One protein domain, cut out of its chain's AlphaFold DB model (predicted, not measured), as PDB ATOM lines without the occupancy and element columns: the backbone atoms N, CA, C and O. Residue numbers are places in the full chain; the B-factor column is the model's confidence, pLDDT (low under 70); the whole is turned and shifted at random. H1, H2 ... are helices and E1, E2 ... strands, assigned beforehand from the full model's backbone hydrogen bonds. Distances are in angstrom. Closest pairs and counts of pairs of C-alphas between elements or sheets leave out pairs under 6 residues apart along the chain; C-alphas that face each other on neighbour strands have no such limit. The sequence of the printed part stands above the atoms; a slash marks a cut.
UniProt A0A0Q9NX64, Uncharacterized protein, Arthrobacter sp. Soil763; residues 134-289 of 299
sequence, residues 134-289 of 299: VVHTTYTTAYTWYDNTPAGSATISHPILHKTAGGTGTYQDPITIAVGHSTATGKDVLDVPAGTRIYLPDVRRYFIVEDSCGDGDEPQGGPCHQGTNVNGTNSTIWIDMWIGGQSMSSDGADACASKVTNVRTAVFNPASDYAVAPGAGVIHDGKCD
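Overview. This is residues 134 to 289 of the 299 residues of an uncharacterized protein of Arthrobacter sp. Soil763 (UniProt A0A0Q9NX64). H2 packs outside a closed barrel, E1 E7 E2 E4 E3 E8 round the ring; little is regular, with 61 of 156 printed residues in named elements. Among eight named strands, H1 follows E4 and H2 follows E7; class and barrel are mixed. It is compact, radius of gyration of the C-alphas 14.3 A, spanning 41 by 33 by 32 A.

Arrangement. Start at E1, residues 134 to 143, parallel to E7, 237 to 242: N 139 and O 237 are 2.9 A apart. H2, 250 to 260, with each O i to N i+4 pair within hydrogen-bond range, runs along E1; closest C-alphas, Ala 142 and Ala 257, 4.9 A.

Along the chain. Find E1 beginning at (84.124, 132.052, 99.406); it runs 22.8 A. Then come E2, 175 to 179; E3, 197 to 200; E4, 205 to 212; H1, on the barrel, 223 to 226; hairpin E5, 228 to 230, and E6, 233 to 235; E8, 262 to 268, ending at (85.910, 128.323, 104.258).

Size, cuts and confidence. Links E1 to E2 and E2 to E3 are long; no printed residue is under pLDDT 70.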
ATOM      1  N   VAL A 134      85.456 132.351  99.947       97.69
ATOM      2  CA  VAL A 134      84.124 132.052  99.406       97.69
ATOM      3  C   VAL A 134      84.251 131.205  98.139       97.69
ATOM      4  O   VAL A 134      85.015 131.535  97.233       97.69
ATOM      5  N   VAL A 135      83.494 130.112  98.069       97.19
ATOM      6  CA  VAL A 135      83.407 129.217  96.909       97.19
ATOM      7  C   VAL A 135      81.949 129.092  96.506       97.19
ATOM      8  O   VAL A 135      81.136 128.657  97.311       97.19
ATOM      9  N   HIS A 136      81.607 129.455  95.271       96.81
ATOM     10  CA  HIS A 136      80.217 129.450  94.789       96.81
ATOM     11  C   HIS A 136      79.778 128.141  94.127       96.81
ATOM     12  O   HIS A 136      78.601 127.972  93.817       96.81
ATOM     13  N   THR A 137      80.725 127.238  93.890       96.38
ATOM     14  CA  THR A 137      80.543 125.999  93.129       96.38
ATOM     15  C   THR A 137      80.944 124.783  93.958       96.38
ATOM     16  O   THR A 137      81.604 123.875  93.458       96.38
ATOM     17  N   THR A 138      80.633 124.797  95.253       97.25
ATOM     18  CA  THR A 138      80.839 123.628  96.106       97.25
ATOM     19  C   THR A 138      79.671 122.686  95.888       97.25
ATOM     20  O   THR A 138      78.523 123.103  96.031       97.25
ATOM     21  N   TYR A 139      79.929 121.428  95.545       97.75
ATOM     22  CA  TYR A 139      78.870 120.434  95.570       97.75
ATOM     23  C   TYR A 139      78.662 119.992  97.013       97.75
ATOM     24  O   TYR A 139      79.600 119.613  97.711       97.75
ATOM     25  N   THR A 140      77.436 120.131  97.482       98.00
ATOM     26  CA  THR A 140      77.073 119.874  98.864       98.00
ATOM     27  C   THR A 140      76.037 118.772  98.879       98.00
ATOM     28  O   THR A 140      75.006 118.915  98.226       98.00
ATOM     29  N   THR A 141      76.307 117.709  99.626       98.06
ATOM     30  CA  THR A 141      75.355 116.647  99.970       98.06
ATOM     31  C   THR A 141      75.095 116.649 101.475       98.06
ATOM     32  O   THR A 141      75.549 117.547 102.194       98.06
ATOM     33  N   ALA A 142      74.316 115.678 101.939       98.31
ATOM     34  CA  ALA A 142      74.167 115.399 103.354       98.31
ATOM     35  C   ALA A 142      74.180 113.900 103.627       98.31
ATOM     36  O   ALA A 142      73.591 113.135 102.863       98.31
ATOM     37  N   TYR A 143      74.735 113.556 104.784       98.31
ATOM     38  CA  TYR A 143      74.664 112.238 105.386       98.31
ATOM     39  C   TYR A 143      73.947 112.325 106.734       98.31
ATOM     40  O   TYR A 143      73.867 113.369 107.399       98.31
ATOM     41  N   THR A 144      73.363 111.208 107.119       98.19
ATOM     42  CA  THR A 144      72.420 111.075 108.218       98.19
ATOM     43  C   THR A 144      72.902 110.007 109.188       98.19
ATOM     44  O   THR A 144      73.815 109.234 108.923       98.19
ATOM     45  N   TRP A 145      72.223 109.888 110.323       98.06
ATOM     46  CA  TRP A 145      72.421 108.759 111.224       98.06
ATOM     47  C   TRP A 145      72.225 107.394 110.549       98.06
ATOM     48  O   TRP A 145      72.853 106.420 110.959       98.06
ATOM     49  N   TYR A 146      71.342 107.295 109.553       98.00
ATOM     50  CA  TYR A 146      70.969 106.024 108.931       98.00
ATOM     51  C   TYR A 146      72.010 105.500 107.941       98.00
ATOM     52  O   TYR A 146      72.181 104.286 107.853       98.00
ATOM     53  N   ASP A 147      72.691 106.392 107.232       95.00
ATOM     54  CA  ASP A 147      73.653 106.099 106.166       95.00
ATOM     55  C   ASP A 147      75.088 106.519 106.507       95.00
ATOM     56  O   ASP A 147      75.976 106.336 105.684       95.00
ATOM     57  N   ASN A 148      75.337 107.011 107.726       96.25
ATOM     58  CA  ASN A 148      76.696 107.149 108.242       96.25
ATOM     59  C   ASN A 148      77.442 105.807 108.192       96.25
ATOM     60  O   ASN A 148      76.825 104.743 108.230       96.25
ATOM     61  N   THR A 149      78.769 105.841 108.221       93.38
ATOM     62  CA  THR A 149      79.599 104.642 108.341       93.38
ATOM     63  C   THR A 149      80.283 104.631 109.713       93.38
ATOM     64  O   THR A 149      81.201 105.416 109.943       93.38
ATOM     65  N   PRO A 150      79.896 103.740 110.655       94.50
ATOM     66  CA  PRO A 150      78.858 102.704 110.558       94.50
ATOM     67  C   PRO A 150      77.414 103.230 110.600       94.50
ATOM     68  O   PRO A 150      77.114 104.187 111.320       94.50
ATOM     69  N   ALA A 151      76.513 102.519 109.913       95.38
ATOM     70  CA  ALA A 151      75.096 102.871 109.824       95.38
ATOM     71  C   ALA A 151      74.407 102.790 111.187       95.38
ATOM     72  O   ALA A 151      74.661 101.883 111.982       95.38
ATOM     73  N   GLY A 152      73.503 103.731 111.451       96.75
ATOM     74  CA  GLY A 152      72.879 103.866 112.760       96.75
ATOM     75  C   GLY A 152      73.867 104.344 113.824       96.75
ATOM     76  O   GLY A 152      73.796 103.884 114.964       96.75
ATOM     77  N   SER A 153      74.812 105.216 113.455       97.00
ATOM     78  CA  SER A 153      75.792 105.794 114.375       97.00
ATOM     79  C   SER A 153      76.106 107.257 114.044       97.00
ATOM     80  O   SER A 153      75.831 107.744 112.951       97.00
ATOM     81  N   ALA A 154      76.707 107.965 115.001       98.00
ATOM     82  CA  ALA A 154      77.275 109.304 114.831       98.00
ATOM     83  C   ALA A 154      78.799 109.232 114.991       98.00
ATOM     84  O   ALA A 154      79.425 110.147 115.516       98.00
ATOM     85  N   THR A 155      79.398 108.094 114.644       98.06
ATOM     86  CA  THR A 155      80.857 107.945 114.649       98.06
ATOM     87  C   THR A 155      81.454 108.902 113.620       98.06
ATOM     88  O   THR A 155      80.822 109.138 112.597       98.06
ATOM     89  N   ILE A 156      82.629 109.456 113.919       98.19
ATOM     90  CA  ILE A 156      83.379 110.363 113.040       98.19
ATOM     91  C   ILE A 156      84.835 109.915 112.978       98.19
ATOM     92  O   ILE A 156      85.357 109.390 113.969       98.19
ATOM     93  N   SER A 157      85.497 110.124 111.843       96.94
ATOM     94  CA  SER A 157      86.873 109.654 111.633       96.94
ATOM     95  C   SER A 157      87.957 110.609 112.156       96.94
ATOM     96  O   SER A 157      89.047 110.154 112.512       96.94
ATOM     97  N   HIS A 158      87.675 111.911 112.270       97.62
ATOM     98  CA  HIS A 158      88.670 112.946 112.585       97.62
ATOM     99  C   HIS A 158      88.198 113.914 113.691       97.62
ATOM    100  O   HIS A 158      88.062 115.114 113.444       97.62
ATOM    101  N   PRO A 159      87.967 113.441 114.930       98.12
ATOM    102  CA  PRO A 159      87.469 114.284 116.018       98.12
ATOM    103  C   PRO A 159      88.439 115.428 116.360       98.12
ATOM    104  O   PRO A 159      89.611 115.183 116.658       98.12
ATOM    105  N   ILE A 160      87.944 116.672 116.381       98.44
ATOM    106  CA  ILE A 160      88.713 117.869 116.775       98.44
ATOM    107  C   ILE A 160      88.046 118.579 117.955       98.44
ATOM    108  O   ILE A 160      88.678 118.824 118.985       98.44
ATOM    109  N   LEU A 161      86.771 118.918 117.796       98.50
ATOM    110  CA  LEU A 161      85.899 119.546 118.777       98.50
ATOM    111  C   LEU A 161      84.896 118.536 119.348       98.50
ATOM    112  O   LEU A 161      84.709 118.489 120.566       98.50
ATOM    113  N   HIS A 162      84.279 117.715 118.496       98.62
ATOM    114  CA  HIS A 162      83.303 116.708 118.903       98.62
ATOM    115  C   HIS A 162      83.928 115.316 119.006       98.62
ATOM    116  O   HIS A 162      84.957 115.012 118.411       98.62
ATOM    117  N   LYS A 163      83.281 114.443 119.786       98.25
ATOM    118  CA  LYS A 163      83.608 113.005 119.849       98.25
ATOM    119  C   LYS A 163      82.747 112.157 118.909       98.25
ATOM    120  O   LYS A 163      83.057 110.992 118.691       98.25
ATOM    121  N   THR A 164      81.650 112.725 118.425       98.50
ATOM    122  CA  THR A 164      80.645 112.125 117.543       98.50
ATOM    123  C   THR A 164      80.040 113.234 116.692       98.50
ATOM    124  O   THR A 164      80.019 114.380 117.142       98.50
ATOM    125  N   ALA A 165      79.485 112.901 115.531       98.56
ATOM    126  CA  ALA A 165      78.827 113.853 114.651       98.56
ATOM    127  C   ALA A 165      77.688 114.580 115.383       98.56
ATOM    128  O   ALA A 165      76.875 113.962 116.081       98.56
ATOM    129  N   GLY A 166      77.642 115.901 115.262       98.06
ATOM    130  CA  GLY A 166      76.702 116.724 116.019       98.06
ATOM    131  C   GLY A 166      76.968 118.209 115.844       98.06
ATOM    132  O   GLY A 166      77.511 118.602 114.820       98.06
ATOM    133  N   GLY A 167      76.561 119.003 116.837       98.31
ATOM    134  CA  GLY A 167      76.701 120.461 116.873       98.31
ATOM    135  C   GLY A 167      75.372 121.201 116.691       98.31
ATOM    136  O   GLY A 167      74.432 120.712 116.062       98.31
ATOM    137  N   THR A 168      75.276 122.401 117.257       98.38
ATOM    138  CA  THR A 168      74.101 123.281 117.125       98.38
ATOM    139  C   THR A 168      74.104 124.072 115.817       98.38
ATOM    140  O   THR A 168      73.039 124.460 115.343       98.38
ATOM    141  N   GLY A 169      75.272 124.278 115.201       98.56
ATOM    142  CA  GLY A 169      75.441 125.047 113.960       98.56
ATOM    143  C   GLY A 169      75.839 126.503 114.189       98.56
ATOM    144  O   GLY A 169      75.826 127.307 113.253       98.56
ATOM    145  N   THR A 170      76.208 126.848 115.423       98.69
ATOM    146  CA  THR A 170      76.801 128.146 115.773       98.69
ATOM    147  C   THR A 170      78.305 128.146 115.496       98.69
ATOM    148  O   THR A 170      78.904 127.105 115.262       98.69
ATOM    149  N   TYR A 171      78.963 129.306 115.529       98.50
ATOM    150  CA  TYR A 171      80.412 129.360 115.290       98.50
ATOM    151  C   TYR A 171      81.229 128.602 116.355       98.50
ATOM    152  O   TYR A 171      82.271 128.007 116.058       98.50
ATOM    153  N   GLN A 172      80.767 128.664 117.607       98.44
ATOM    154  CA  GLN A 172      81.396 128.029 118.765       98.44
ATOM    155  C   GLN A 172      81.118 126.527 118.827       98.44
ATOM    156  O   GLN A 172      81.970 125.782 119.297       98.44
ATOM    157  N   ASP A 173      79.956 126.112 118.333       98.75
ATOM    158  CA  ASP A 173      79.498 124.726 118.291       98.75
ATOM    159  C   ASP A 173      78.978 124.401 116.872       98.75
ATOM    160  O   ASP A 173      77.764 124.309 116.640       98.75
ATOM    161  N   PRO A 174      79.894 124.373 115.882       98.88
ATOM    162  CA  PRO A 174      79.573 124.124 114.482       98.88
ATOM    163  C   PRO A 174      79.150 122.673 114.263       98.88
ATOM    164  O   PRO A 174      79.484 121.802 115.048       98.88
ATOM    165  N   ILE A 175      78.445 122.389 113.173       98.94
ATOM    166  CA  ILE A 175      78.016 121.028 112.854       98.94
ATOM    167  C   ILE A 175      79.146 120.228 112.194       98.94
ATOM    168  O   ILE A 175      79.892 120.757 111.377       98.94
ATOM    169  N   THR A 176      79.282 118.946 112.501       98.88
ATOM    170  CA  THR A 176      80.227 118.067 111.796       98.88
ATOM    171  C   THR A 176      79.975 118.063 110.278       98.88
ATOM    172  O   THR A 176      78.835 118.017 109.814       98.88
ATOM    173  N   ILE A 177      81.040 118.113 109.481       98.88
ATOM    174  CA  ILE A 177      80.975 117.926 108.028       98.88
ATOM    175  C   ILE A 177      82.072 116.974 107.569       98.88
ATOM    176  O   ILE A 177      83.199 117.027 108.072       98.88
ATOM    177  N   ALA A 178      81.728 116.129 106.604       98.62
ATOM    178  CA  ALA A 178      82.639 115.219 105.946       98.62
ATOM    179  C   ALA A 178      83.162 115.825 104.637       98.62
ATOM    180  O   ALA A 178      82.477 116.602 103.961       98.62
ATOM    181  N   VAL A 179      84.396 115.483 104.280       98.38
ATOM    182  CA  VAL A 179      85.053 115.930 103.041       98.38
ATOM    183  C   VAL A 179      85.745 114.759 102.361       98.38
ATOM    184  O   VAL A 179      86.042 113.762 103.016       98.38
ATOM    185  N   GLY A 180      86.010 114.873 101.059       97.31
ATOM    186  CA  GLY A 180      86.817 113.887 100.344       97.31
ATOM    187  C   GLY A 180      88.171 113.635 101.005       97.31
ATOM    188  O   GLY A 180      88.694 114.471 101.752       97.31
ATOM    189  N   HIS A 181      88.720 112.451 100.758       96.31
ATOM    190  CA  HIS A 181      89.973 112.018 101.353       96.31
ATOM    191  C   HIS A 181      90.701 111.006 100.466       96.31
ATOM    192  O   HIS A 181      90.131 110.423  99.541       96.31
ATOM    193  N   SER A 182      91.981 110.805 100.757       95.69
ATOM    194  CA  SER A 182      92.852 109.873 100.052       95.69
ATOM    195  C   SER A 182      93.625 109.012 101.035       95.69
ATOM    196  O   SER A 182      94.226 109.525 101.979       95.69
ATOM    197  N   THR A 183      93.688 107.710 100.760       94.69
ATOM    198  CA  THR A 183      94.531 106.750 101.489       94.69
ATOM    199  C   THR A 183      95.766 106.328 100.689       94.69
ATOM    200  O   THR A 183      96.574 105.531 101.168       94.69
ATOM    201  N   ALA A 184      95.980 106.903  99.497       91.81
ATOM    202  CA  ALA A 184      97.029 106.509  98.547       91.81
ATOM    203  C   ALA A 184      98.461 106.610  99.110       91.81
ATOM    204  O   ALA A 184      99.388 105.978  98.605       91.81
ATOM    205  N   THR A 185      98.655 107.397 100.170       90.88
ATOM    206  CA  THR A 185      99.948 107.550 100.858       90.88
ATOM    207  C   THR A 185     100.145 106.575 102.027       90.88
ATOM    208  O   THR A 185     101.145 106.660 102.741       90.88
ATOM    209  N   GLY A 186      99.194 105.663 102.261       90.94
ATOM    210  CA  GLY A 186      99.146 104.793 103.441       90.94
ATOM    211  C   GLY A 186      98.654 105.495 104.712       90.94
ATOM    212  O   GLY A 186      98.680 104.907 105.791       90.94
ATOM    213  N   LYS A 187      98.223 106.753 104.600       91.50
ATOM    214  CA  LYS A 187      97.559 107.528 105.649       91.50
ATOM    215  C   LYS A 187      96.269 108.086 105.088       91.50
ATOM    216  O   LYS A 187      96.244 108.448 103.917       91.50
ATOM    217  N   ASP A 188      95.263 108.191 105.941       93.25
ATOM    218  CA  ASP A 188      94.046 108.917 105.620       93.25
ATOM    219  C   ASP A 188      94.326 110.430 105.632       93.25
ATOM    220  O   ASP A 188      94.765 110.983 106.646       93.25
ATOM    221  N   VAL A 189      94.177 111.077 104.476       95.44
ATOM    222  CA  VAL A 189      94.433 112.505 104.280       95.44
ATOM    223  C   VAL A 189      93.193 113.157 103.686       95.44
ATOM    224  O   VAL A 189      92.840 112.887 102.541       95.44
ATOM    225  N   LEU A 190      92.573 114.051 104.455       97.19
ATOM    226  CA  LEU A 190      91.421 114.837 104.019       97.19
ATOM    227  C   LEU A 190      91.818 115.916 102.997       97.19
ATOM    228  O   LEU A 190      92.829 116.603 103.167       97.19
ATOM    229  N   ASP A 191      90.962 116.139 101.998       96.50
ATOM    230  CA  ASP A 191      91.116 117.195 100.985       96.50
ATOM    231  C   ASP A 191      91.009 118.599 101.583       96.50
ATOM    232  O   ASP A 191      91.599 119.565 101.089       96.50
ATOM    233  N   VAL A 192      90.258 118.708 102.680       97.06
ATOM    234  CA  VAL A 192      90.180 119.894 103.527       97.06
ATOM    235  C   VAL A 192      90.654 119.496 104.924       97.06
ATOM    236  O   VAL A 192      90.117 118.544 105.484       97.06
ATOM    237  N   PRO A 193      91.624 120.202 105.533       97.56
ATOM    238  CA  PRO A 193      92.158 119.803 106.831       97.56
ATOM    239  C   PRO A 193      91.084 119.718 107.920       97.56
ATOM    240  O   PRO A 193      90.237 120.612 108.036       97.56
ATOM    241  N   ALA A 194      91.177 118.690 108.768       98.31
ATOM    242  CA  ALA A 194      90.346 118.570 109.961       98.31
ATOM    243  C   ALA A 194      90.443 119.840 110.830       98.31
ATOM    244  O   ALA A 194      91.510 120.444 110.974       98.31
ATOM    245  N   GLY A 195      89.314 120.270 111.389       98.38
ATOM    246  CA  GLY A 195      89.181 121.498 112.174       98.38
ATOM    247  C   GLY A 195      88.878 122.752 111.349       98.38
ATOM    248  O   GLY A 195      88.572 123.800 111.926       98.38
ATOM    249  N   THR A 196      88.910 122.666 110.015       98.75
ATOM    250  CA  THR A 196      88.481 123.768 109.143       98.75
ATOM    251  C   THR A 196      87.011 124.072 109.395       98.75
ATOM    252  O   THR A 196      86.160 123.192 109.277       98.75
ATOM    253  N   ARG A 197      86.695 125.330 109.718       98.81
ATOM    254  CA  ARG A 197      85.306 125.786 109.815       98.81
ATOM    255  C   ARG A 197      84.777 126.170 108.439       98.81
ATOM    256  O   ARG A 197      85.494 126.789 107.652       98.81
ATOM    257  N   ILE A 198      83.519 125.848 108.175       98.88
ATOM    258  CA  ILE A 198      82.826 126.150 106.922       98.88
ATOM    259  C   ILE A 198      81.465 126.755 107.257       98.88
ATOM    260  O   ILE A 198      80.764 126.235 108.109       98.88
ATOM    261  N   TYR A 199      81.061 127.842 106.611       98.81
ATOM    262  CA  TYR A 199      79.696 128.358 106.719       98.81
ATOM    263  C   TYR A 199      78.923 128.065 105.435       98.81
ATOM    264  O   TYR A 199      79.408 128.354 104.337       98.81
ATOM    265  N   LEU A 200      77.722 127.502 105.583       98.75
ATOM    266  CA  LEU A 200      76.814 127.197 104.478       98.75
ATOM    267  C   LEU A 200      75.585 128.112 104.558       98.75
ATOM    268  O   LEU A 200      74.756 127.937 105.458       98.75
ATOM    269  N   PRO A 201      75.422 129.072 103.629       98.50
ATOM    270  CA  PRO A 201      74.334 130.046 103.695       98.50
ATOM    271  C   PRO A 201      72.954 129.418 103.494       98.50
ATOM    272  O   PRO A 201      71.996 129.865 104.118       98.50
ATOM    273  N   ASP A 202      72.853 128.340 102.706       98.44
ATOM    274  CA  ASP A 202      71.568 127.697 102.381       98.44
ATOM    275  C   ASP A 202      70.883 127.056 103.596       98.44
ATOM    276  O   ASP A 202      69.659 126.928 103.629       98.44
ATOM    277  N   VAL A 203      71.671 126.725 104.620       98.50
ATOM    278  CA  VAL A 203      71.209 126.235 105.926       98.50
ATOM    279  C   VAL A 203      71.542 127.210 107.060       98.50
ATOM    280  O   VAL A 203      71.243 126.917 108.209       98.50
ATOM    281  N   ARG A 204      72.165 128.363 106.770       98.50
ATOM    282  CA  ARG A 204      72.623 129.381 107.740       98.50
ATOM    283  C   ARG A 204      73.293 128.791 108.981       98.50
ATOM    284  O   ARG A 204      72.927 129.124 110.108       98.50
ATOM    285  N   ARG A 205      74.253 127.894 108.778       98.75
ATOM    286  CA  ARG A 205      74.948 127.185 109.861       98.75
ATOM    287  C   ARG A 205      76.441 127.121 109.599       98.75
ATOM    288  O   ARG A 205      76.888 127.084 108.450       98.75
ATOM    289  N   TYR A 206      77.190 127.112 110.691       98.88
ATOM    290  CA  TYR A 206      78.605 126.787 110.690       98.88
ATOM    291  C   TYR A 206      78.793 125.284 110.818       98.88
ATOM    292  O   TYR A 206      78.031 124.609 111.507       98.88
ATOM    293  N   PHE A 207      79.851 124.809 110.187       98.94
ATOM    294  CA  PHE A 207      80.293 123.435 110.141       98.94
ATOM    295  C   PHE A 207      81.783 123.348 110.466       98.94
ATOM    296  O   PHE A 207      82.500 124.346 110.356       98.94
ATOM    297  N   ILE A 208      82.247 122.174 110.878       98.88
ATOM    298  CA  ILE A 208      83.650 121.870 111.147       98.88
ATOM    299  C   ILE A 208      84.016 120.522 110.538       98.88
ATOM    300  O   ILE A 208      83.293 119.541 110.702       98.88
ATOM    301  N   VAL A 209      85.123 120.492 109.799       98.88
ATOM    302  CA  VAL A 209      85.615 119.260 109.177       98.88
ATOM    303  C   VAL A 209      86.121 118.327 110.268       98.88
ATOM    304  O   VAL A 209      87.129 118.621 110.907       98.88
ATOM    305  N   GLU A 210      85.425 117.219 110.484       98.75
ATOM    306  CA  GLU A 210      85.805 116.203 111.477       98.75
ATOM    307  C   GLU A 210      85.543 114.780 110.990       98.75
ATOM    308  O   GLU A 210      85.627 113.826 111.762       98.75
ATOM    309  N   ASP A 211      85.205 114.631 109.713       98.25
ATOM    310  CA  ASP A 211      84.796 113.358 109.154       98.25
ATOM    311  C   ASP A 211      85.234 113.225 107.691       98.25
ATOM    312  O   ASP A 211      85.611 114.206 107.037       98.25
ATOM    313  N   SER A 212      85.200 111.998 107.188       97.38
ATOM    314  CA  SER A 212      85.634 111.625 105.838       97.38
ATOM    315  C   SER A 212      84.433 111.205 104.997       97.38
ATOM    316  O   SER A 212      83.622 110.402 105.447       97.38
ATOM    317  N   CYS A 213      84.327 111.732 103.777       96.00
ATOM    318  CA  CYS A 213      83.337 111.309 102.793       96.00
ATOM    319  C   CYS A 213      83.969 110.382 101.756       96.00
ATOM    320  O   CYS A 213      84.945 110.750 101.096       96.00
ATOM    321  N   GLY A 214      83.309 109.252 101.517       86.56
ATOM    322  CA  GLY A 214      83.727 108.233 100.569       86.56
ATOM    323  C   GLY A 214      84.072 106.953 101.313       86.56
ATOM    324  O   GLY A 214      85.023 106.911 102.080       86.56
ATOM    325  N   ASP A 215      83.288 105.904 101.089       80.12
ATOM    326  CA  ASP A 215      83.547 104.600 101.694       80.12
ATOM    327  C   ASP A 215      84.421 103.714 100.794       80.12
ATOM    328  O   ASP A 215      84.453 103.859  99.568       80.12
ATOM    329  N   GLY A 216      85.046 102.708 101.408       84.50
ATOM    330  CA  GLY A 216      85.767 101.634 100.724       84.50
ATOM    331  C   GLY A 216      87.283 101.825 100.679       84.50
ATOM    332  O   GLY A 216      87.839 102.722 101.303       84.50
ATOM    333  N   ASP A 217      87.958 100.937  99.946       88.38
ATOM    334  CA  ASP A 217      89.426 100.841  99.958       88.38
ATOM    335  C   ASP A 217      90.128 101.904  99.084       88.38
ATOM    336  O   ASP A 217      91.329 102.119  99.225       88.38
ATOM    337  N   GLU A 218      89.391 102.582  98.195       91.38
ATOM    338  CA  GLU A 218      89.923 103.532  97.199       91.38
ATOM    339  C   GLU A 218      89.138 104.868  97.198       91.38
ATOM    340  O   GLU A 218      88.569 105.257  96.169       91.38
ATOM    341  N   PRO A 219      89.062 105.598  98.329       93.62
ATOM    342  CA  PRO A 219      88.280 106.836  98.423       93.62
ATOM    343  C   PRO A 219      88.784 107.939  97.479       93.62
ATOM    344  O   PRO A 219      87.985 108.702  96.934       93.62
ATOM    345  N   GLN A 220      90.082 107.944  97.163       94.31
ATOM    346  CA  GLN A 220      90.682 108.830  96.162       94.31
ATOM    347  C   GLN A 220      90.137 108.623  94.744       94.31
ATOM    348  O   GLN A 220      90.233 109.524  93.918       94.31
ATOM    349  N   GLY A 221      89.577 107.457  94.416       91.69
ATOM    350  CA  GLY A 221      88.907 107.231  93.130       91.69
ATOM    351  C   GLY A 221      87.446 107.690  93.133       91.69
ATOM    352  O   GLY A 221      86.812 107.754  92.079       91.69
ATOM    353  N   GLY A 222      86.905 107.981  94.317       90.81
ATOM    354  CA  GLY A 222      85.513 108.329  94.539       90.81
ATOM    355  C   GLY A 222      85.196 109.795  94.245       90.81
ATOM    356  O   GLY A 222      86.079 110.655  94.171       90.81
ATOM    357  N   PRO A 223      83.902 110.118  94.104       90.25
ATOM    358  CA  PRO A 223      83.486 111.443  93.679       90.25
ATOM    359  C   PRO A 223      83.632 112.502  94.785       90.25
ATOM    360  O   PRO A 223      83.803 113.677  94.468       90.25
ATOM    361  N   CYS A 224      83.646 112.105  96.064       93.25
ATOM    362  CA  CYS A 224      83.937 113.030  97.162       93.25
ATOM    363  C   CYS A 224      85.359 113.612  97.084       93.25
ATOM    364  O   CYS A 224      85.546 114.766  97.458       93.25
ATOM    365  N   HIS A 225      86.323 112.863  96.530       94.38
ATOM    366  CA  HIS A 225      87.694 113.329  96.301       94.38
ATOM    367  C   HIS A 225      87.890 113.977  94.923       94.38
ATOM    368  O   HIS A 225      88.493 115.038  94.788       94.38
ATOM    369  N   GLN A 226      87.359 113.354  93.866       91.12
ATOM    370  CA  GLN A 226      87.566 113.810  92.483       91.12
ATOM    371  C   GLN A 226      86.699 115.022  92.099       91.12
ATOM    372  O   GLN A 226      86.950 115.680  91.085       91.12
ATOM    373  N   GLY A 227      85.663 115.320  92.886       87.81
ATOM    374  CA  GLY A 227      84.632 116.285  92.531       87.81
ATOM    375  C   GLY A 227      83.598 115.710  91.557       87.81
ATOM    376  O   GLY A 227      83.555 114.514  91.266       87.81
ATOM    377  N   THR A 228      82.713 116.571  91.060       88.06
ATOM    378  CA  THR A 228      81.592 116.157  90.206       88.06
ATOM    379  C   THR A 228      81.182 117.237  89.208       88.06
ATOM    380  O   THR A 228      81.365 118.432  89.450       88.06
ATOM    381  N   ASN A 229      80.587 116.824  88.086       88.31
ATOM    382  CA  ASN A 229      79.847 117.720  87.202       88.31
ATOM    383  C   ASN A 229      78.350 117.560  87.472       88.31
ATOM    384  O   ASN A 229      77.765 116.523  87.165       88.31
ATOM    385  N   VAL A 230      77.728 118.595  88.030       81.00
ATOM    386  CA  VAL A 230      76.292 118.600  88.332       81.00
ATOM    387  C   VAL A 230      75.662 119.781  87.615       81.00
ATOM    388  O   VAL A 230      76.093 120.921  87.783       81.00
ATOM    389  N   ASN A 231      74.650 119.510  86.788       82.44
ATOM    390  CA  ASN A 231      73.941 120.521  85.994       82.44
ATOM    391  C   ASN A 231      74.884 121.415  85.159       82.44
ATOM    392  O   ASN A 231      74.674 122.621  85.050       82.44
ATOM    393  N   GLY A 232      75.957 120.838  84.606       81.75
ATOM    394  CA  GLY A 232      76.952 121.571  83.819       81.75
ATOM    395  C   GLY A 232      77.977 122.355  84.647       81.75
ATOM    396  O   GLY A 232      78.855 122.988  84.064       81.75
ATOM    397  N   THR A 233      77.918 122.298  85.981       83.75
ATOM    398  CA  THR A 233      78.897 122.936  86.870       83.75
ATOM    399  C   THR A 233      79.931 121.924  87.349       83.75
ATOM    400  O   THR A 233      79.586 120.966  88.039       83.75
ATOM    401  N   ASN A 234      81.203 122.161  87.020       87.25
ATOM    402  CA  ASN A 234      82.332 121.385  87.535       87.25
ATOM    403  C   ASN A 234      82.661 121.838  88.962       87.25
ATOM    404  O   ASN A 234      83.298 122.872  89.160       87.25
ATOM    405  N   SER A 235      82.214 121.067  89.947       88.31
ATOM    406  CA  SER A 235      82.524 121.290  91.355       88.31
ATOM    407  C   SER A 235      83.733 120.445  91.728       88.31
ATOM    408  O   SER A 235      83.646 119.222  91.759       88.31
ATOM    409  N   THR A 236      84.863 121.090  92.009       86.38
ATOM    410  CA  THR A 236      86.088 120.411  92.473       86.38
ATOM    411  C   THR A 236      86.112 120.194  93.982       86.38
ATOM    412  O   THR A 236      87.039 119.588  94.499       86.38
ATOM    413  N   ILE A 237      85.119 120.724  94.697       94.06
ATOM    414  CA  ILE A 237      84.958 120.544  96.136       94.06
ATOM    415  C   ILE A 237      83.615 119.869  96.362       94.06
ATOM    416  O   ILE A 237      82.579 120.420  95.973       94.06
ATOM    417  N   TRP A 238      83.659 118.712  97.014       96.44
ATOM    418  CA  TRP A 238      82.499 118.012  97.540       96.44
ATOM    419  C   TRP A 238      82.570 118.040  99.067       96.44
ATOM    420  O   TRP A 238      83.582 117.661  99.655       96.44
ATOM    421  N   ILE A 239      81.502 118.507  99.706       98.06
ATOM    422  CA  ILE A 239      81.321 118.412 101.159       98.06
ATOM    423  C   ILE A 239      80.013 117.688 101.465       98.06
ATOM    424  O   ILE A 239      79.029 117.865 100.745       98.06
ATOM    425  N   ASP A 240      80.000 116.907 102.535       98.38
ATOM    426  CA  ASP A 240      78.857 116.089 102.915       98.38
ATOM    427  C   ASP A 240      78.460 116.392 104.360       98.38
ATOM    428  O   ASP A 240      79.199 116.103 105.300       98.38
ATOM    429  N   MET A 241      77.352 117.110 104.548       98.62
ATOM    430  CA  MET A 241      77.010 117.689 105.850       98.62
ATOM    431  C   MET A 241      76.266 116.702 106.746       98.62
ATOM    432  O   MET A 241      75.317 116.056 106.303       98.62
ATOM    433  N   TRP A 242      76.627 116.649 108.030       98.75
ATOM    434  CA  TRP A 242      75.832 115.911 109.002       98.75
ATOM    435  C   TRP A 242      74.502 116.628 109.214       98.75
ATOM    436  O   TRP A 242      74.473 117.795 109.615       98.75
ATOM    437  N   ILE A 243      73.387 115.934 108.985       98.56
ATOM    438  CA  ILE A 243      72.053 116.498 109.243       98.56
ATOM    439  C   ILE A 243      71.330 115.850 110.422       98.56
ATOM    440  O   ILE A 243      70.258 116.322 110.794       98.56
ATOM    441  N   GLY A 244      71.908 114.821 111.048       97.56
ATOM    442  CA  GLY A 244      71.258 114.051 112.109       97.56
ATOM    443  C   GLY A 244      70.286 113.019 111.540       97.56
ATOM    444  O   GLY A 244      70.659 112.217 110.692       97.56
ATOM    445  N   GLY A 245      69.039 113.014 112.012       96.00
ATOM    446  CA  GLY A 245      67.985 112.117 111.514       96.00
ATOM    447  C   GLY A 245      67.425 111.144 112.552       96.00
ATOM    448  O   GLY A 245      66.341 110.618 112.338       96.00
ATOM    449  N   GLN A 246      68.063 110.975 113.718       94.19
ATOM    450  CA  GLN A 246      67.587 110.075 114.788       94.19
ATOM    451  C   GLN A 246      66.181 110.413 115.306       94.19
ATOM    452  O   GLN A 246      65.498 109.561 115.869       94.19
ATOM    453  N   SER A 247      65.770 111.674 115.170       91.00
ATOM    454  CA  SER A 247      64.477 112.176 115.637       91.00
ATOM    455  C   SER A 247      63.352 112.045 114.603       91.00
ATOM    456  O   SER A 247      62.245 112.514 114.864       91.00
ATOM    457  N   MET A 248      63.612 111.486 113.417       94.25
ATOM    458  CA  MET A 248      62.609 111.270 112.368       94.25
ATOM    459  C   MET A 248      62.823 109.933 111.654       94.25
ATOM    460  O   MET A 248      63.725 109.189 112.006       94.25
ATOM    461  N   SER A 249      61.959 109.579 110.699       96.38
ATOM    462  CA  SER A 249      62.134 108.362 109.899       96.38
ATOM    463  C   SER A 249      63.315 108.484 108.932       96.38
ATOM    464  O   SER A 249      63.669 109.593 108.534       96.38
ATOM    465  N   SER A 250      63.851 107.339 108.486       97.50
ATOM    466  CA  SER A 250      64.861 107.276 107.413       97.50
ATOM    467  C   SER A 250      64.409 108.057 106.183       97.50
ATOM    468  O   SER A 250      65.082 108.998 105.794       97.50
ATOM    469  N   ASP A 251      63.203 107.790 105.670       98.00
ATOM    470  CA  ASP A 251      62.652 108.515 104.516       98.00
ATOM    471  C   ASP A 251      62.561 110.037 104.744       98.00
ATOM    472  O   ASP A 251      62.719 110.827 103.815       98.00
ATOM    473  N   GLY A 252      62.289 110.470 105.982       97.81
ATOM    474  CA  GLY A 252      62.256 111.888 106.340       97.81
ATOM    475  C   GLY A 252      63.646 112.521 106.325       97.81
ATOM    476  O   GLY A 252      63.811 113.637 105.823       97.81
ATOM    477  N   ALA A 253      64.646 111.798 106.832       97.94
ATOM    478  CA  ALA A 253      66.041 112.212 106.786       97.94
ATOM    479  C   ALA A 253      66.559 112.243 105.336       97.94
ATOM    480  O   ALA A 253      67.126 113.252 104.924       97.94
ATOM    481  N   ASP A 254      66.243 111.227 104.528       98.00
ATOM    482  CA  ASP A 254      66.602 111.136 103.106       98.00
ATOM    483  C   ASP A 254      65.966 112.263 102.282       98.00
ATOM    484  O   ASP A 254      66.598 112.854 101.400       98.00
ATOM    485  N   ALA A 255      64.716 112.622 102.591       98.31
ATOM    486  CA  ALA A 255      64.055 113.769 101.979       98.31
ATOM    487  C   ALA A 255      64.756 115.089 102.343       98.31
ATOM    488  O   ALA A 255      64.879 115.977 101.495       98.31
ATOM    489  N   CYS A 256      65.246 115.223 103.581       98.31
ATOM    490  CA  CYS A 256      66.040 116.382 103.980       98.31
ATOM    491  C   CYS A 256      67.395 116.417 103.266       98.31
ATOM    492  O   CYS A 256      67.759 117.456 102.709       98.31
ATOM    493  N   ALA A 257      68.095 115.282 103.204       98.44
ATOM    494  CA  ALA A 257      69.369 115.160 102.506       98.44
ATOM    495  C   ALA A 257      69.233 115.516 101.019       98.44
ATOM    496  O   ALA A 257      69.994 116.321 100.475       98.44
ATOM    497  N   SER A 258      68.176 115.020 100.377       98.12
ATOM    498  CA  SER A 258      67.840 115.353  98.990       98.12
ATOM    499  C   SER A 258      67.555 116.847  98.800       98.12
ATOM    500  O   SER A 258      67.960 117.430  97.798       98.12
ATOM    501  N   LYS A 259      66.880 117.495  99.762       97.62
ATOM    502  CA  LYS A 259      66.538 118.927  99.696       97.62
ATOM    503  C   LYS A 259      67.778 119.827  99.737       97.62
ATOM    504  O   LYS A 259      67.812 120.846  99.040       97.62
ATOM    505  N   VAL A 260      68.775 119.490 100.557       97.25
ATOM    506  CA  VAL A 260      70.009 120.289 100.670       97.25
ATOM    507  C   VAL A 260      70.985 120.017  99.527       97.25
ATOM    508  O   VAL A 260      71.714 120.932  99.130       97.25
ATOM    509  N   THR A 261      70.927 118.817  98.938       97.56
ATOM    510  CA  THR A 261      71.856 118.366  97.898       97.56
ATOM    511  C   THR A 261      71.801 119.231  96.638       97.56
ATOM    512  O   THR A 261      70.813 119.224  95.904       97.56
ATOM    513  N   ASN A 262      72.862 120.003  96.383       96.75
ATOM    514  CA  ASN A 262      73.043 120.780  95.152       96.75
ATOM    515  C   ASN A 262      74.451 121.396  95.088       96.75
ATOM    516  O   ASN A 262      75.240 121.304  96.025       96.75
ATOM    517  N   VAL A 263      74.733 122.123  94.010       96.56
ATOM    518  CA  VAL A 263      75.816 123.106  93.980       96.56
ATOM    519  C   VAL A 263      75.414 124.326  94.818       96.56
ATOM    520  O   VAL A 263      74.389 124.966  94.563       96.56
ATOM    521  N   ARG A 264      76.214 124.641  95.838       96.56
ATOM    522  CA  ARG A 264      75.973 125.687  96.837       96.56
ATOM    523  C   ARG A 264      77.195 126.585  97.013       96.56
ATOM    524  O   ARG A 264      78.323 126.243  96.656       96.56
ATOM    525  N   THR A 265      76.957 127.749  97.612       98.00
ATOM    526  CA  THR A 265      78.031 128.581  98.158       98.00
ATOM    527  C   THR A 265      78.490 128.034  99.508       98.00
ATOM    528  O   THR A 265      77.666 127.716 100.359       98.00
ATOM    529  N   ALA A 266      79.802 127.976  99.717       98.44
ATOM    530  CA  ALA A 266      80.433 127.651 100.990       98.44
ATOM    531  C   ALA A 266      81.516 128.686 101.316       98.44
ATOM    532  O   ALA A 266      82.253 129.127 100.431       98.44
ATOM    533  N   VAL A 267      81.627 129.060 102.588       98.62
ATOM    534  CA  VAL A 267      82.668 129.971 103.078       98.62
ATOM    535  C   VAL A 267      83.620 129.192 103.969       98.62
ATOM    536  O   VAL A 267      83.240 128.774 105.057       98.62
ATOM    537  N   PHE A 268      84.849 128.992 103.513       98.50
ATOM    538  CA  PHE A 268      85.910 128.323 104.258       98.50
ATOM    539  C   PHE A 268      86.622 129.326 105.159       98.50
ATOM    540  O   PHE A 268      86.941 130.431 104.720       98.50
ATOM    541  N   ASN A 269      86.904 128.920 106.397       98.06
ATOM    542  CA  ASN A 269      87.435 129.783 107.455       98.06
ATOM    543  C   ASN A 269      86.601 131.062 107.644       98.06
ATOM    544  O   ASN A 269      87.144 132.166 107.565       98.06
ATOM    545  N   PRO A 270      85.277 130.928 107.846       98.19
ATOM    546  CA  PRO A 270      84.387 132.071 107.940       98.19
ATOM    547  C   PRO A 270      84.677 132.902 109.194       98.19
ATOM    548  O   PRO A 270      85.087 132.374 110.235       98.19
ATOM    549  N   ALA A 271      84.385 134.196 109.125       97.31
ATOM    550  CA  ALA A 271      84.180 135.027 110.301       97.31
ATOM    551  C   ALA A 271      82.999 134.503 111.142       97.31
ATOM    552  O   ALA A 271      82.111 133.817 110.642       97.31
ATOM    553  N   SER A 272      82.968 134.831 112.435       97.38
ATOM    554  CA  SER A 272      81.918 134.375 113.363       97.38
ATOM    555  C   SER A 272      80.634 135.219 113.333       97.38
ATOM    556  O   SER A 272      79.742 135.039 114.170       97.38
ATOM    557  N   ASP A 273      80.552 136.194 112.429       97.12
ATOM    558  CA  ASP A 273      79.500 137.209 112.365       97.12
ATOM    559  C   ASP A 273      78.389 136.885 111.357       97.12
ATOM    560  O   ASP A 273      77.421 137.632 111.284       97.12
ATOM    561  N   TYR A 274      78.437 135.755 110.643       98.50
ATOM    562  CA  TYR A 274      77.314 135.318 109.807       98.50
ATOM    563  C   TYR A 274      76.057 134.984 110.622       98.50
ATOM    564  O   TYR A 274      76.123 134.535 111.774       98.50
ATOM    565  N   ALA A 275      74.901 135.208 109.998       98.25
ATOM    566  CA  ALA A 275      73.583 134.897 110.527       98.25
ATOM    567  C   ALA A 275      73.419 133.391 110.749       98.25
ATOM    568  O   ALA A 275      73.785 132.583 109.896       98.25
ATOM    569  N   VAL A 276      72.820 133.024 111.881       98.38
ATOM    570  CA  VAL A 276      72.521 131.634 112.234       98.38
ATOM    571  C   VAL A 276      71.010 131.481 112.339       98.38
ATOM    572  O   VAL A 276      70.353 132.311 112.972       98.38
ATOM    573  N   ALA A 277      70.453 130.471 111.673       96.94
ATOM    574  CA  ALA A 277      69.034 130.149 111.806       96.94
ATOM    575  C   ALA A 277      68.722 129.631 113.227       96.94
ATOM    576  O   ALA A 277      69.598 129.055 113.872       96.94
ATOM    577  N   PRO A 278      67.506 129.853 113.755       95.44
ATOM    578  CA  PRO A 278      67.119 129.303 115.052       95.44
ATOM    579  C   PRO A 278      67.036 127.768 115.009       95.44
ATOM    580  O   PRO A 278      66.706 127.194 113.976       95.44
ATOM    581  N   GLY A 279      67.250 127.121 116.157       95.31
ATOM    582  CA  GLY A 279      67.281 125.658 116.272       95.31
ATOM    583  C   GLY A 279      68.699 125.084 116.243       95.31
ATOM    584  O   GLY A 279      69.658 125.793 115.951       95.31
ATOM    585  N   ALA A 280      68.838 123.808 116.605       96.38
ATOM    586  CA  ALA A 280      70.127 123.130 116.748       96.38
ATOM    587  C   ALA A 280      70.265 121.992 115.732       96.38
ATOM    588  O   ALA A 280      69.460 121.069 115.749       96.38
ATOM    589  N   GLY A 281      71.294 122.032 114.882       97.44
ATOM    590  CA  GLY A 281      71.446 121.064 113.788       97.44
ATOM    591  C   GLY A 281      70.581 121.417 112.572       97.44
ATOM    592  O   GLY A 281      69.780 122.347 112.638       97.44
ATOM    593  N   VAL A 282      70.763 120.721 111.444       98.19
ATOM    594  CA  VAL A 282      69.977 120.945 110.206       98.19
ATOM    595  C   VAL A 282      68.586 120.310 110.303       98.19
ATOM    596  O   VAL A 282      67.593 120.946 109.943       98.19
ATOM    597  N   ILE A 283      68.496 119.079 110.820       98.00
ATOM    598  CA  ILE A 283      67.224 118.494 111.249       98.00
ATOM    599  C   ILE A 283      67.009 118.832 112.720       98.00
ATOM    600  O   ILE A 283      67.781 118.413 113.579       98.00
ATOM    601  N   HIS A 284      65.927 119.546 113.013       96.00
ATOM    602  CA  HIS A 284      65.487 119.831 114.376       96.00
ATOM    603  C   HIS A 284      63.977 120.047 114.417       96.00
ATOM    604  O   HIS A 284      63.356 120.362 113.403       96.00
ATOM    605  N   ASP A 285      63.366 119.834 115.584       92.50
ATOM    606  CA  ASP A 285      61.921 120.015 115.793       92.50
ATOM    607  C   ASP A 285      61.049 119.260 114.766       92.50
ATOM    608  O   ASP A 285      59.983 119.725 114.357       92.50
ATOM    609  N   GLY A 286      61.533 118.097 114.305       89.75
ATOM    610  CA  GLY A 286      60.877 117.272 113.283       89.75
ATOM    611  C   GLY A 286      60.887 117.868 111.870       89.75
ATOM    612  O   GLY A 286      60.106 117.430 111.024       89.75
ATOM    613  N   LYS A 287      61.730 118.870 111.596       93.56
ATOM    614  CA  LYS A 287      61.794 119.604 110.325       93.56
ATOM    615  C   LYS A 287      63.201 119.610 109.743       93.56
ATOM    616  O   LYS A 287      64.183 119.492 110.463       93.56
ATOM    617  N   CYS A 288      63.266 119.805 108.429       96.75
ATOM    618  CA  CYS A 288      64.496 120.048 107.682       96.75
ATOM    619  C   CYS A 288      64.677 121.552 107.432       96.75
ATOM    620  O   CYS A 288      63.974 122.128 106.583       96.75
ATOM    621  N   ASP A 289      65.600 122.182 108.155       96.69
ATOM    622  CA  ASP A 289      65.824 123.624 108.095       96.69
ATOM    623  C   ASP A 289      66.877 123.996 107.041       96.69
ATOM    624  O   ASP A 289      68.084 124.002 107.273       96.69
TER     625      ASP A 289